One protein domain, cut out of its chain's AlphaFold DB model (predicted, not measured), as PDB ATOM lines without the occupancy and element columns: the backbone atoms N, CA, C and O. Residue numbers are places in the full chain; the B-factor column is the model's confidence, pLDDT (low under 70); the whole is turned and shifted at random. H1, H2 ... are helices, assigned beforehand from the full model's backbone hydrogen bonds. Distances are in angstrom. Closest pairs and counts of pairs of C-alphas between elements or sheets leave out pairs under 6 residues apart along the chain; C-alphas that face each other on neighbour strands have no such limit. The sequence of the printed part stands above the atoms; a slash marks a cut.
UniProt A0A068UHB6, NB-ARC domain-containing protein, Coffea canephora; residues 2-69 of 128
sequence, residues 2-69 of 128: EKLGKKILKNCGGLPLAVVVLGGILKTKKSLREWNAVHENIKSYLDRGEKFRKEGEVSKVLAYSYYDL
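Overview. This is residues 2 to 69 of the 128 residues of the protein "NB-ARC domain-containing protein" of Coffea canephora (UniProt A0A068UHB6). Two pairs of helices make this domain: H1 and H3 side by side, running the same way, and H2 and H4 side by side across them, also the same way but opposite to the first pair. The loop of residues 48 to 56, between H3 and H4, lies at one end of the long axis, and the link between H2 and H3 lies at the other. The printed part has 68 residues with four named helices, in the order H1, H2, H3, H4, and no named strand; the class is all helix. It is compact, with a radius of gyration of the C-alphas of 11.2 A, and elongated, spanning 33 by 21 by 21 A.

Arrangement. H1, residues 2 to 10, touches H3, residues 32 to 47, at a shallow tilt of 16 degrees, the same way. Their closest C-alphas, those of Ile 8 and His 39, are 5.8 A apart, and H3 touches H1 with residues 35 to 39 alone. H2, residues 16 to 27, is close to H1 but not clearly touching, at a steep tilt of 39 degrees, opposite ways; the closest C-alphas, of Leu 9 and Val 19, are 6.7 A apart. H2 is also close to H3 but not clearly touching, with the closest C-alphas, of Leu 26 and Trp 35, 6.7 A apart. H4, residues 57 to 68, touches H2 with 12 pairs of C-alphas within 8 A, the closest those of Ala 18 and Val 58 at 5.5 A, at a shallow tilt of 25 degrees, the same way. H4 touches residues 42 to 46 alone of H3, at a steep tilt of 53 degrees, opposite ways; the closest C-alphas are those of Leu 46 and Lys 60, at 6.6 A. H1 and H4 are apart. The helix packing is mostly aligned, but only just: 2 of 3 touching pairs are at a shallow tilt. In H2, H3 and H4 every O i to N i+4 pair is within hydrogen-bond range; in H1 4 of 5 are.

Along the chain. H1 begins at C-alpha 2 (21.978, 28.606, 17.447) and is 12.7 A long from first to last C-alpha. H2 is 16.4 A long. H3, the longest helix with 16 residues, runs 22.3 A from C-alpha 32 at (28.141, 36.731, 16.216). H4 is 16.8 A long and ends at C-alpha 68 (42.856, 31.502, 23.016).

Size, cuts and confidence. The two C-alphas farthest apart are those of Lys 30 and Lys 54, 33.7 A. The printed part has no cut. The links H1 to H2 and H2 to H3 are tight, and H3 to H4, with 9 residues, is short. The mean pLDDT of the printed part is 81.6; residues 46 to 56 are under 70.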
ATOM      1  N   GLU A   2      22.203  30.064  17.537       86.31
ATOM      2  CA  GLU A   2      21.978  28.606  17.447       86.31
ATOM      3  C   GLU A   2      22.512  27.925  16.168       86.31
ATOM      4  O   GLU A   2      23.231  26.932  16.253       86.31
ATOM      5  N   LYS A   3      22.225  28.471  14.974       89.94
ATOM      6  CA  LYS A   3      22.703  27.893  13.700       89.94
ATOM      7  C   LYS A   3      24.231  27.809  13.620       89.94
ATOM      8  O   LYS A   3      24.755  26.835  13.092       89.94
ATOM      9  N   LEU A   4      24.933  28.826  14.120       89.38
ATOM     10  CA  LEU A   4      26.394  28.863  14.145       89.38
ATOM     11  C   LEU A   4      26.944  27.933  15.230       89.38
ATOM     12  O   LEU A   4      27.863  27.173  14.952       89.38
ATOM     13  N   GLY A   5      26.317  27.901  16.409       88.88
ATOM     14  CA  GLY A   5      26.652  26.940  17.463       88.88
ATOM     15  C   GLY A   5      26.574  25.491  16.975       88.88
ATOM     16  O   GLY A   5      27.531  24.742  17.129       88.88
ATOM     17  N   LYS A   6      25.499  25.116  16.264       90.25
ATOM     18  CA  LYS A   6      25.370  23.780  15.650       90.25
ATOM     19  C   LYS A   6      26.460  23.479  14.619       90.25
ATOM     20  O   LYS A   6      26.808  22.317  14.456       90.25
ATOM     21  N   LYS A   7      26.987  24.485  13.911       89.50
ATOM     22  CA  LYS A   7      28.124  24.299  12.992       89.50
ATOM     23  C   LYS A   7      29.422  24.072  13.760       89.50
ATOM     24  O   LYS A   7      30.115  23.113  13.459       89.50
ATOM     25  N   ILE A   8      29.692  24.889  14.778       87.62
ATOM     26  CA  ILE A   8      30.886  24.761  15.625       87.62
ATOM     27  C   ILE A   8      30.918  23.392  16.318       87.62
ATOM     28  O   ILE A   8      31.950  22.734  16.309       87.62
ATOM     29  N   LEU A   9      29.779  22.909  16.825       87.31
ATOM     30  CA  LEU A   9      29.685  21.600  17.485       87.31
ATOM     31  C   LEU A   9      30.008  20.411  16.569       87.31
ATOM     32  O   LEU A   9      30.400  19.358  17.066       87.31
ATOM     33  N   LYS A  10      29.890  20.553  15.240       85.75
ATOM     34  CA  LYS A  10      30.317  19.490  14.311       85.75
ATOM     35  C   LYS A  10      31.824  19.244  14.374       85.75
ATOM     36  O   LYS A  10      32.248  18.123  14.123       85.75
ATOM     37  N   ASN A  11      32.603  20.250  14.770       78.56
ATOM     38  CA  ASN A  11      34.050  20.139  14.936       78.56
ATOM     39  C   ASN A  11      34.439  19.343  16.197       78.56
ATOM     40  O   ASN A  11      35.594  18.974  16.349       78.56
ATOM     41  N   CYS A  12      33.496  19.049  17.103       80.06
ATOM     42  CA  CYS A  12      33.783  18.286  18.322       80.06
ATOM     43  C   CYS A  12      33.873  16.768  18.100       80.06
ATOM     44  O   CYS A  12      34.218  16.048  19.033       80.06
ATOM     45  N   GLY A  13      33.482  16.250  16.928       77.31
ATOM     46  CA  GLY A  13      33.545  14.812  16.622       77.31
ATOM     47  C   GLY A  13      32.738  13.906  17.570       77.31
ATOM     48  O   GLY A  13      33.028  12.720  17.666       77.31
ATOM     49  N   GLY A  14      31.757  14.452  18.299       77.62
ATOM     50  CA  GLY A  14      30.978  13.720  19.309       77.62
ATOM     51  C   GLY A  14      31.678  13.535  20.661       77.62
ATOM     52  O   GLY A  14      31.135  12.858  21.529       77.62
ATOM     53  N   LEU A  15      32.852  14.138  20.866       81.12
ATOM     54  CA  LEU A  15      33.641  13.980  22.086       81.12
ATOM     55  C   LEU A  15      33.183  14.993  23.152       81.12
ATOM     56  O   LEU A  15      33.296  16.201  22.919       81.12
ATOM     57  N   PRO A  16      32.692  14.544  24.328       86.56
ATOM     58  CA  PRO A  16      32.155  15.443  25.353       86.56
ATOM     59  C   PRO A  16      33.154  16.513  25.806       86.56
ATOM     60  O   PRO A  16      32.784  17.675  25.942       86.56
ATOM     61  N   LEU A  17      34.434  16.153  25.948       85.50
ATOM     62  CA  LEU A  17      35.483  17.094  26.344       85.50
ATOM     63  C   LEU A  17      35.640  18.247  25.339       85.50
ATOM     64  O   LEU A  17      35.709  19.404  25.739       85.50
ATOM     65  N   ALA A  18      35.618  17.957  24.035       84.56
ATOM     66  CA  ALA A  18      35.690  18.997  23.009       84.56
ATOM     67  C   ALA A  18      34.478  19.943  23.072       84.56
ATOM     68  O   ALA A  18      34.621  21.147  22.870       84.56
ATOM     69  N   VAL A  19      33.288  19.423  23.397       88.12
ATOM     70  CA  VAL A  19      32.081  20.243  23.600       88.12
ATOM     71  C   VAL A  19      32.236  21.171  24.803       88.12
ATOM     72  O   VAL A  19      31.925  22.355  24.679       88.12
ATOM     73  N   VAL A  20      32.737  20.664  25.933       88.56
ATOM     74  CA  VAL A  20      32.964  21.469  27.146       88.56
ATOM     75  C   VAL A  20      33.964  22.590  26.868       88.56
ATOM     76  O   VAL A  20      33.666  23.751  27.131       88.56
ATOM     77  N   VAL A  21      35.098  22.265  26.244       88.06
ATOM     78  CA  VAL A  21      36.155  23.233  25.920       88.06
ATOM     79  C   VAL A  21      35.647  24.327  24.978       88.06
ATOM     80  O   VAL A  21      35.810  25.514  25.260       88.06
ATOM     81  N   LEU A  22      34.971  23.964  23.881       88.25
ATOM     82  CA  LEU A  22      34.394  24.967  22.977       88.25
ATOM     83  C   LEU A  22      33.288  25.785  23.648       88.25
ATOM     84  O   LEU A  22      33.170  26.981  23.379       88.25
ATOM     85  N   GLY A  23      32.496  25.170  24.528       89.25
ATOM     86  CA  GLY A  23      31.495  25.861  25.333       89.25
ATOM     87  C   GLY A  23      32.114  26.938  26.226       89.25
ATOM     88  O   GLY A  23      31.649  28.079  26.202       89.25
ATOM     89  N   GLY A  24      33.193  26.604  26.940       88.94
ATOM     90  CA  GLY A  24      33.950  27.538  27.780       88.94
ATOM     91  C   GLY A  24      34.510  28.716  26.981       88.94
ATOM     92  O   GLY A  24      34.298  29.873  27.340       88.94
ATOM     93  N   ILE A  25      35.109  28.451  25.815       89.25
ATOM     94  CA  ILE A  25      35.601  29.515  24.925       89.25
ATOM     95  C   ILE A  25      34.453  30.430  24.478       89.25
ATOM     96  O   ILE A  25      34.552  31.655  24.574       89.25
ATOM     97  N   LEU A  26      33.348  29.856  23.992       91.12
ATOM     98  CA  LEU A  26      32.219  30.617  23.448       91.12
ATOM     99  C   LEU A  26      31.473  31.430  24.510       91.12
ATOM    100  O   LEU A  26      30.955  32.498  24.187       91.12
ATOM    101  N   LYS A  27      31.467  30.980  25.772       90.25
ATOM    102  CA  LYS A  27      30.917  31.716  26.925       90.25
ATOM    103  C   LYS A  27      31.556  33.101  27.087       90.25
ATOM    104  O   LYS A  27      30.891  34.025  27.546       90.25
ATOM    105  N   THR A  28      32.810  33.272  26.660       87.06
ATOM    106  CA  THR A  28      33.521  34.563  26.719       87.06
ATOM    107  C   THR A  28      33.200  35.509  25.555       87.06
ATOM    108  O   THR A  28      33.556  36.685  25.608       87.06
ATOM    109  N   LYS A  29      32.527  35.036  24.495       90.69
ATOM    110  CA  LYS A  29      32.301  35.794  23.253       90.69
ATOM    111  C   LYS A  29      30.882  36.370  23.212       90.69
ATOM    112  O   LYS A  29      29.903  35.631  23.321       90.69
ATOM    113  N   LYS A  30      30.751  37.685  23.003       91.50
ATOM    114  CA  LYS A  30      29.471  38.415  23.132       91.50
ATOM    115  C   LYS A  30      28.752  38.655  21.805       91.50
ATOM    116  O   LYS A  30      27.574  39.007  21.800       91.50
ATOM    117  N   SER A  31      29.432  38.475  20.674       93.12
ATOM    118  CA  SER A  31      28.907  38.804  19.347       93.12
ATOM    119  C   SER A  31      28.985  37.646  18.350       93.12
ATOM    120  O   SER A  31      29.864  36.786  18.405       93.12
ATOM    121  N   LEU A  32      28.096  37.669  17.348       90.75
ATOM    122  CA  LEU A  32      28.141  36.731  16.216       90.75
ATOM    123  C   LEU A  32      29.472  36.790  15.456       90.75
ATOM    124  O   LEU A  32      29.911  35.777  14.919       90.75
ATOM    125  N   ARG A  33      30.111  37.964  15.407       92.88
ATOM    126  CA  ARG A  33      31.416  38.142  14.766       92.88
ATOM    127  C   ARG A  33      32.503  37.369  15.508       92.88
ATOM    128  O   ARG A  33      33.279  36.675  14.862       92.88
ATOM    129  N   GLU A  34      32.532  37.449  16.835       92.56
ATOM    130  CA  GLU A  34      33.487  36.694  17.656       92.56
ATOM    131  C   GLU A  34      33.229  35.186  17.577       92.56
ATOM    132  O   GLU A  34      34.169  34.413  17.438       92.56
ATOM    133  N   TRP A  35      31.963  34.756  17.570       93.69
ATOM    134  CA  TRP A  35      31.622  33.344  17.365       93.69
ATOM    135  C   TRP A  35      32.072  32.828  15.992       93.69
ATOM    136  O   TRP A  35      32.578  31.713  15.882       93.69
ATOM    137  N   ASN A  36      31.905  33.634  14.939       91.69
ATOM    138  CA  ASN A  36      32.407  33.290  13.610       91.69
ATOM    139  C   ASN A  36      33.938  33.232  13.598       91.69
ATOM    140  O   ASN A  36      34.493  32.324  12.992       91.69
ATOM    141  N   ALA A  37      34.622  34.145  14.293       91.00
ATOM    142  CA  ALA A  37      36.077  34.105  14.408       91.00
ATOM    143  C   ALA A  37      36.555  32.805  15.073       91.00
ATOM    144  O   ALA A  37      37.463  32.164  14.557       91.00
ATOM    145  N   VAL A  38      35.892  32.360  16.149       88.75
ATOM    146  CA  VAL A  38      36.173  31.058  16.778       88.75
ATOM    147  C   VAL A  38      35.974  29.911  15.781       88.75
ATOM    148  O   VAL A  38      36.851  29.061  15.645       88.75
ATOM    149  N   HIS A  39      34.860  29.902  15.041       88.50
ATOM    150  CA  HIS A  39      34.581  28.875  14.030       88.50
ATOM    151  C   HIS A  39      35.668  28.799  12.946       88.50
ATOM    152  O   HIS A  39      36.177  27.711  12.666       88.50
ATOM    153  N   GLU A  40      36.040  29.939  12.360       87.50
ATOM    154  CA  GLU A  40      37.052  29.999  11.301       87.50
ATOM    155  C   GLU A  40      38.450  29.668  11.824       87.50
ATOM    156  O   GLU A  40      39.206  28.970  11.149       87.50
ATOM    157  N   ASN A  41      38.786  30.099  13.044       84.69
ATOM    158  CA  ASN A  41      40.058  29.760  13.665       84.69
ATOM    159  C   ASN A  41      40.172  28.253  13.878       84.69
ATOM    160  O   ASN A  41      41.149  27.666  13.423       84.69
ATOM    161  N   ILE A  42      39.171  27.618  14.500       82.12
ATOM    162  CA  ILE A  42      39.155  26.163  14.709       82.12
ATOM    163  C   ILE A  42      39.323  25.454  13.373       82.12
ATOM    164  O   ILE A  42      40.226  24.638  13.237       82.12
ATOM    165  N   LYS A  43      38.521  25.811  12.366       79.94
ATOM    166  CA  LYS A  43      38.610  25.207  11.035       79.94
ATOM    167  C   LYS A  43      40.013  25.357  10.437       79.94
ATOM    168  O   LYS A  43      40.602  24.374  10.011       79.94
ATOM    169  N   SER A  44      40.598  26.552  10.509       78.31
ATOM    170  CA  SER A  44      41.975  26.811  10.078       78.31
ATOM    171  C   SER A  44      43.006  25.969  10.848       78.31
ATOM    172  O   SER A  44      43.961  25.486  10.247       78.31
ATOM    173  N   TYR A  45      42.849  25.769  12.159       70.56
ATOM    174  CA  TYR A  45      43.735  24.902  12.949       70.56
ATOM    175  C   TYR A  45      43.565  23.416  12.598       70.56
ATOM    176  O   TYR A  45      44.562  22.698  12.519       70.56
ATOM    177  N   LEU A  46      42.333  22.967  12.335       69.31
ATOM    178  CA  LEU A  46      42.040  21.611  11.864       69.31
ATOM    179  C   LEU A  46      42.662  21.352  10.483       69.31
ATOM    180  O   LEU A  46      43.276  20.301  10.281       69.31
ATOM    181  N   ASP A  47      42.557  22.330   9.578       68.88
ATOM    182  CA  ASP A  47      43.019  22.257   8.189       68.88
ATOM    183  C   ASP A  47      44.554  22.361   8.073       68.88
ATOM    184  O   ASP A  47      45.162  21.678   7.252       68.88
ATOM    185  N   ARG A  48      45.218  23.156   8.930       63.66
ATOM    186  CA  ARG A  48      46.697  23.269   8.994       63.66
ATOM    187  C   ARG A  48      47.382  22.063   9.650       63.66
ATOM    188  O   ARG A  48      48.606  22.041   9.793       63.66
ATOM    189  N   GLY A  49      46.612  21.072  10.085       53.94
ATOM    190  CA  GLY A  49      47.055  19.963  10.918       53.94
ATOM    191  C   GLY A  49      47.921  18.903  10.235       53.94
ATOM    192  O   GLY A  49      47.773  17.744  10.594       53.94
ATOM    193  N   GLU A  50      48.845  19.213   9.321       51.06
ATOM    194  CA  GLU A  50      49.795  18.195   8.820       51.06
ATOM    195  C   GLU A  50      50.658  17.597   9.949       51.06
ATOM    196  O   GLU A  50      50.914  16.394   9.948       51.06
ATOM    197  N   LYS A  51      51.014  18.392  10.973       52.53
ATOM    198  CA  LYS A  51      51.709  17.908  12.185       52.53
ATOM    199  C   LYS A  51      50.793  17.192  13.185       52.53
ATOM    200  O   LYS A  51      51.244  16.279  13.866       52.53
ATOM    201  N   PHE A  52      49.512  17.558  13.224       50.81
ATOM    202  CA  PHE A  52      48.506  17.027  14.154       50.81
ATOM    203  C   PHE A  52      47.603  15.958  13.526       50.81
ATOM    204  O   PHE A  52      46.664  15.506  14.159       50.81
ATOM    205  N   ARG A  53      47.859  15.504  12.291       52.22
ATOM    206  CA  ARG A  53      47.049  14.469  11.613       52.22
ATOM    207  C   ARG A  53      46.969  13.151  12.389       52.22
ATOM    208  O   ARG A  53      46.055  12.371  12.145       52.22
ATOM    209  N   LYS A  54      47.931  12.898  13.282       55.47
ATOM    210  CA  LYS A  54      47.947  11.741  14.190       55.47
ATOM    211  C   LYS A  54      47.216  11.990  15.512       55.47
ATOM    212  O   LYS A  54      46.854  11.030  16.179       55.47
ATOM    213  N   GLU A  55      47.011  13.247  15.887       60.66
ATOM    214  CA  GLU A  55      46.385  13.647  17.141       60.66
ATOM    215  C   GLU A  55      44.912  13.972  16.855       60.66
ATOM    216  O   GLU A  55      44.593  14.804  16.004       60.66
ATOM    217  N   GLY A  56      43.997  13.231  17.483       67.81
ATOM    218  CA  GLY A  56      42.566  13.300  17.181       67.81
ATOM    219  C   GLY A  56      41.957  14.699  17.348       67.81
ATOM    220  O   GLY A  56      42.568  15.619  17.887       67.81
ATOM    221  N   GLU A  57      40.703  14.856  16.923       70.00
ATOM    222  CA  GLU A  57      39.987  16.145  16.926       70.00
ATOM    223  C   GLU A  57      39.980  16.851  18.299       70.00
ATOM    224  O   GLU A  57      40.037  18.078  18.364       70.00
ATOM    225  N   VAL A  58      40.015  16.096  19.406       75.75
ATOM    226  CA  VAL A  58      40.138  16.649  20.768       75.75
ATOM    227  C   VAL A  58      41.455  17.386  20.984       75.75
ATOM    228  O   VAL A  58      41.426  18.504  21.492       75.75
ATOM    229  N   SER A  59      42.595  16.831  20.569       77.38
ATOM    230  CA  SER A  59      43.901  17.476  20.764       77.38
ATOM    231  C   SER A  59      43.963  18.833  20.070       77.38
ATOM    232  O   SER A  59      44.507  19.790  20.612       77.38
ATOM    233  N   LYS A  60      43.335  18.952  18.896       76.31
ATOM    234  CA  LYS A  60      43.280  20.210  18.144       76.31
ATOM    235  C   LYS A  60      42.399  21.256  18.837       76.31
ATOM    236  O   LYS A  60      42.764  22.430  18.877       76.31
ATOM    237  N   VAL A  61      41.270  20.839  19.415       79.75
ATOM    238  CA  VAL A  61      40.393  21.718  20.209       79.75
ATOM    239  C   VAL A  61      41.082  22.174  21.501       79.75
ATOM    240  O   VAL A  61      41.008  23.354  21.837       79.75
ATOM    241  N   LEU A  62      41.804  21.280  22.183       83.75
ATOM    242  CA  LEU A  62      42.596  21.602  23.378       83.75
ATOM    243  C   LEU A  62      43.772  22.537  23.060       83.75
ATOM    244  O   LEU A  62      44.046  23.487  23.792       83.75
ATOM    245  N   ALA A  63      44.453  22.321  21.934       84.75
ATOM    246  CA  ALA A  63      45.486  23.241  21.474       84.75
ATOM    247  C   ALA A  63      44.891  24.632  21.216       84.75
ATOM    248  O   ALA A  63      45.455  25.638  21.645       84.75
ATOM    249  N   TYR A  64      43.721  24.701  20.570       83.31
ATOM    250  CA  TYR A  64      43.033  25.969  20.347       83.31
ATOM    251  C   TYR A  64      42.660  26.672  21.659       83.31
ATOM    252  O   TYR A  64      42.892  27.875  21.767       83.31
ATOM    253  N   SER A  65      42.149  25.952  22.665       85.06
ATOM    254  CA  SER A  65      41.824  26.562  23.961       85.06
ATOM    255  C   SER A  65      43.052  27.163  24.629       85.06
ATOM    256  O   SER A  65      42.986  28.289  25.110       85.06
ATOM    257  N   TYR A  66      44.194  26.476  24.574       90.62
ATOM    258  CA  TYR A  66      45.453  27.029  25.066       90.62
ATOM    259  C   TYR A  66      45.886  28.287  24.293       90.62
ATOM    260  O   TYR A  66      46.362  29.260  24.883       90.62
ATOM    261  N   TYR A  67      45.720  28.310  22.967       88.69
ATOM    262  CA  TYR A  67      46.071  29.487  22.171       88.69
ATOM    263  C   TYR A  67      45.152  30.689  22.431       88.69
ATOM    264  O   TYR A  67      45.669  31.810  22.420       88.69
ATOM    265  N   ASP A  68      43.858  30.464  22.699       89.38
ATOM    266  CA  ASP A  68      42.856  31.502  23.016       89.38
ATOM    267  C   ASP A  68      43.017  32.082  24.435       89.38
ATOM    268  O   ASP A  68      42.489  33.161  24.702       89.38
ATOM    269  N   LEU A  69      43.766  31.419  25.333       92.44
ATOM    270  CA  LEU A  69      44.026  31.938  26.682       92.44
ATOM    271  C   LEU A  69      44.717  33.315  26.646       92.44
ATOM    272  O   LEU A  69      45.641  33.523  25.842       92.44
TER     273      LEU A  69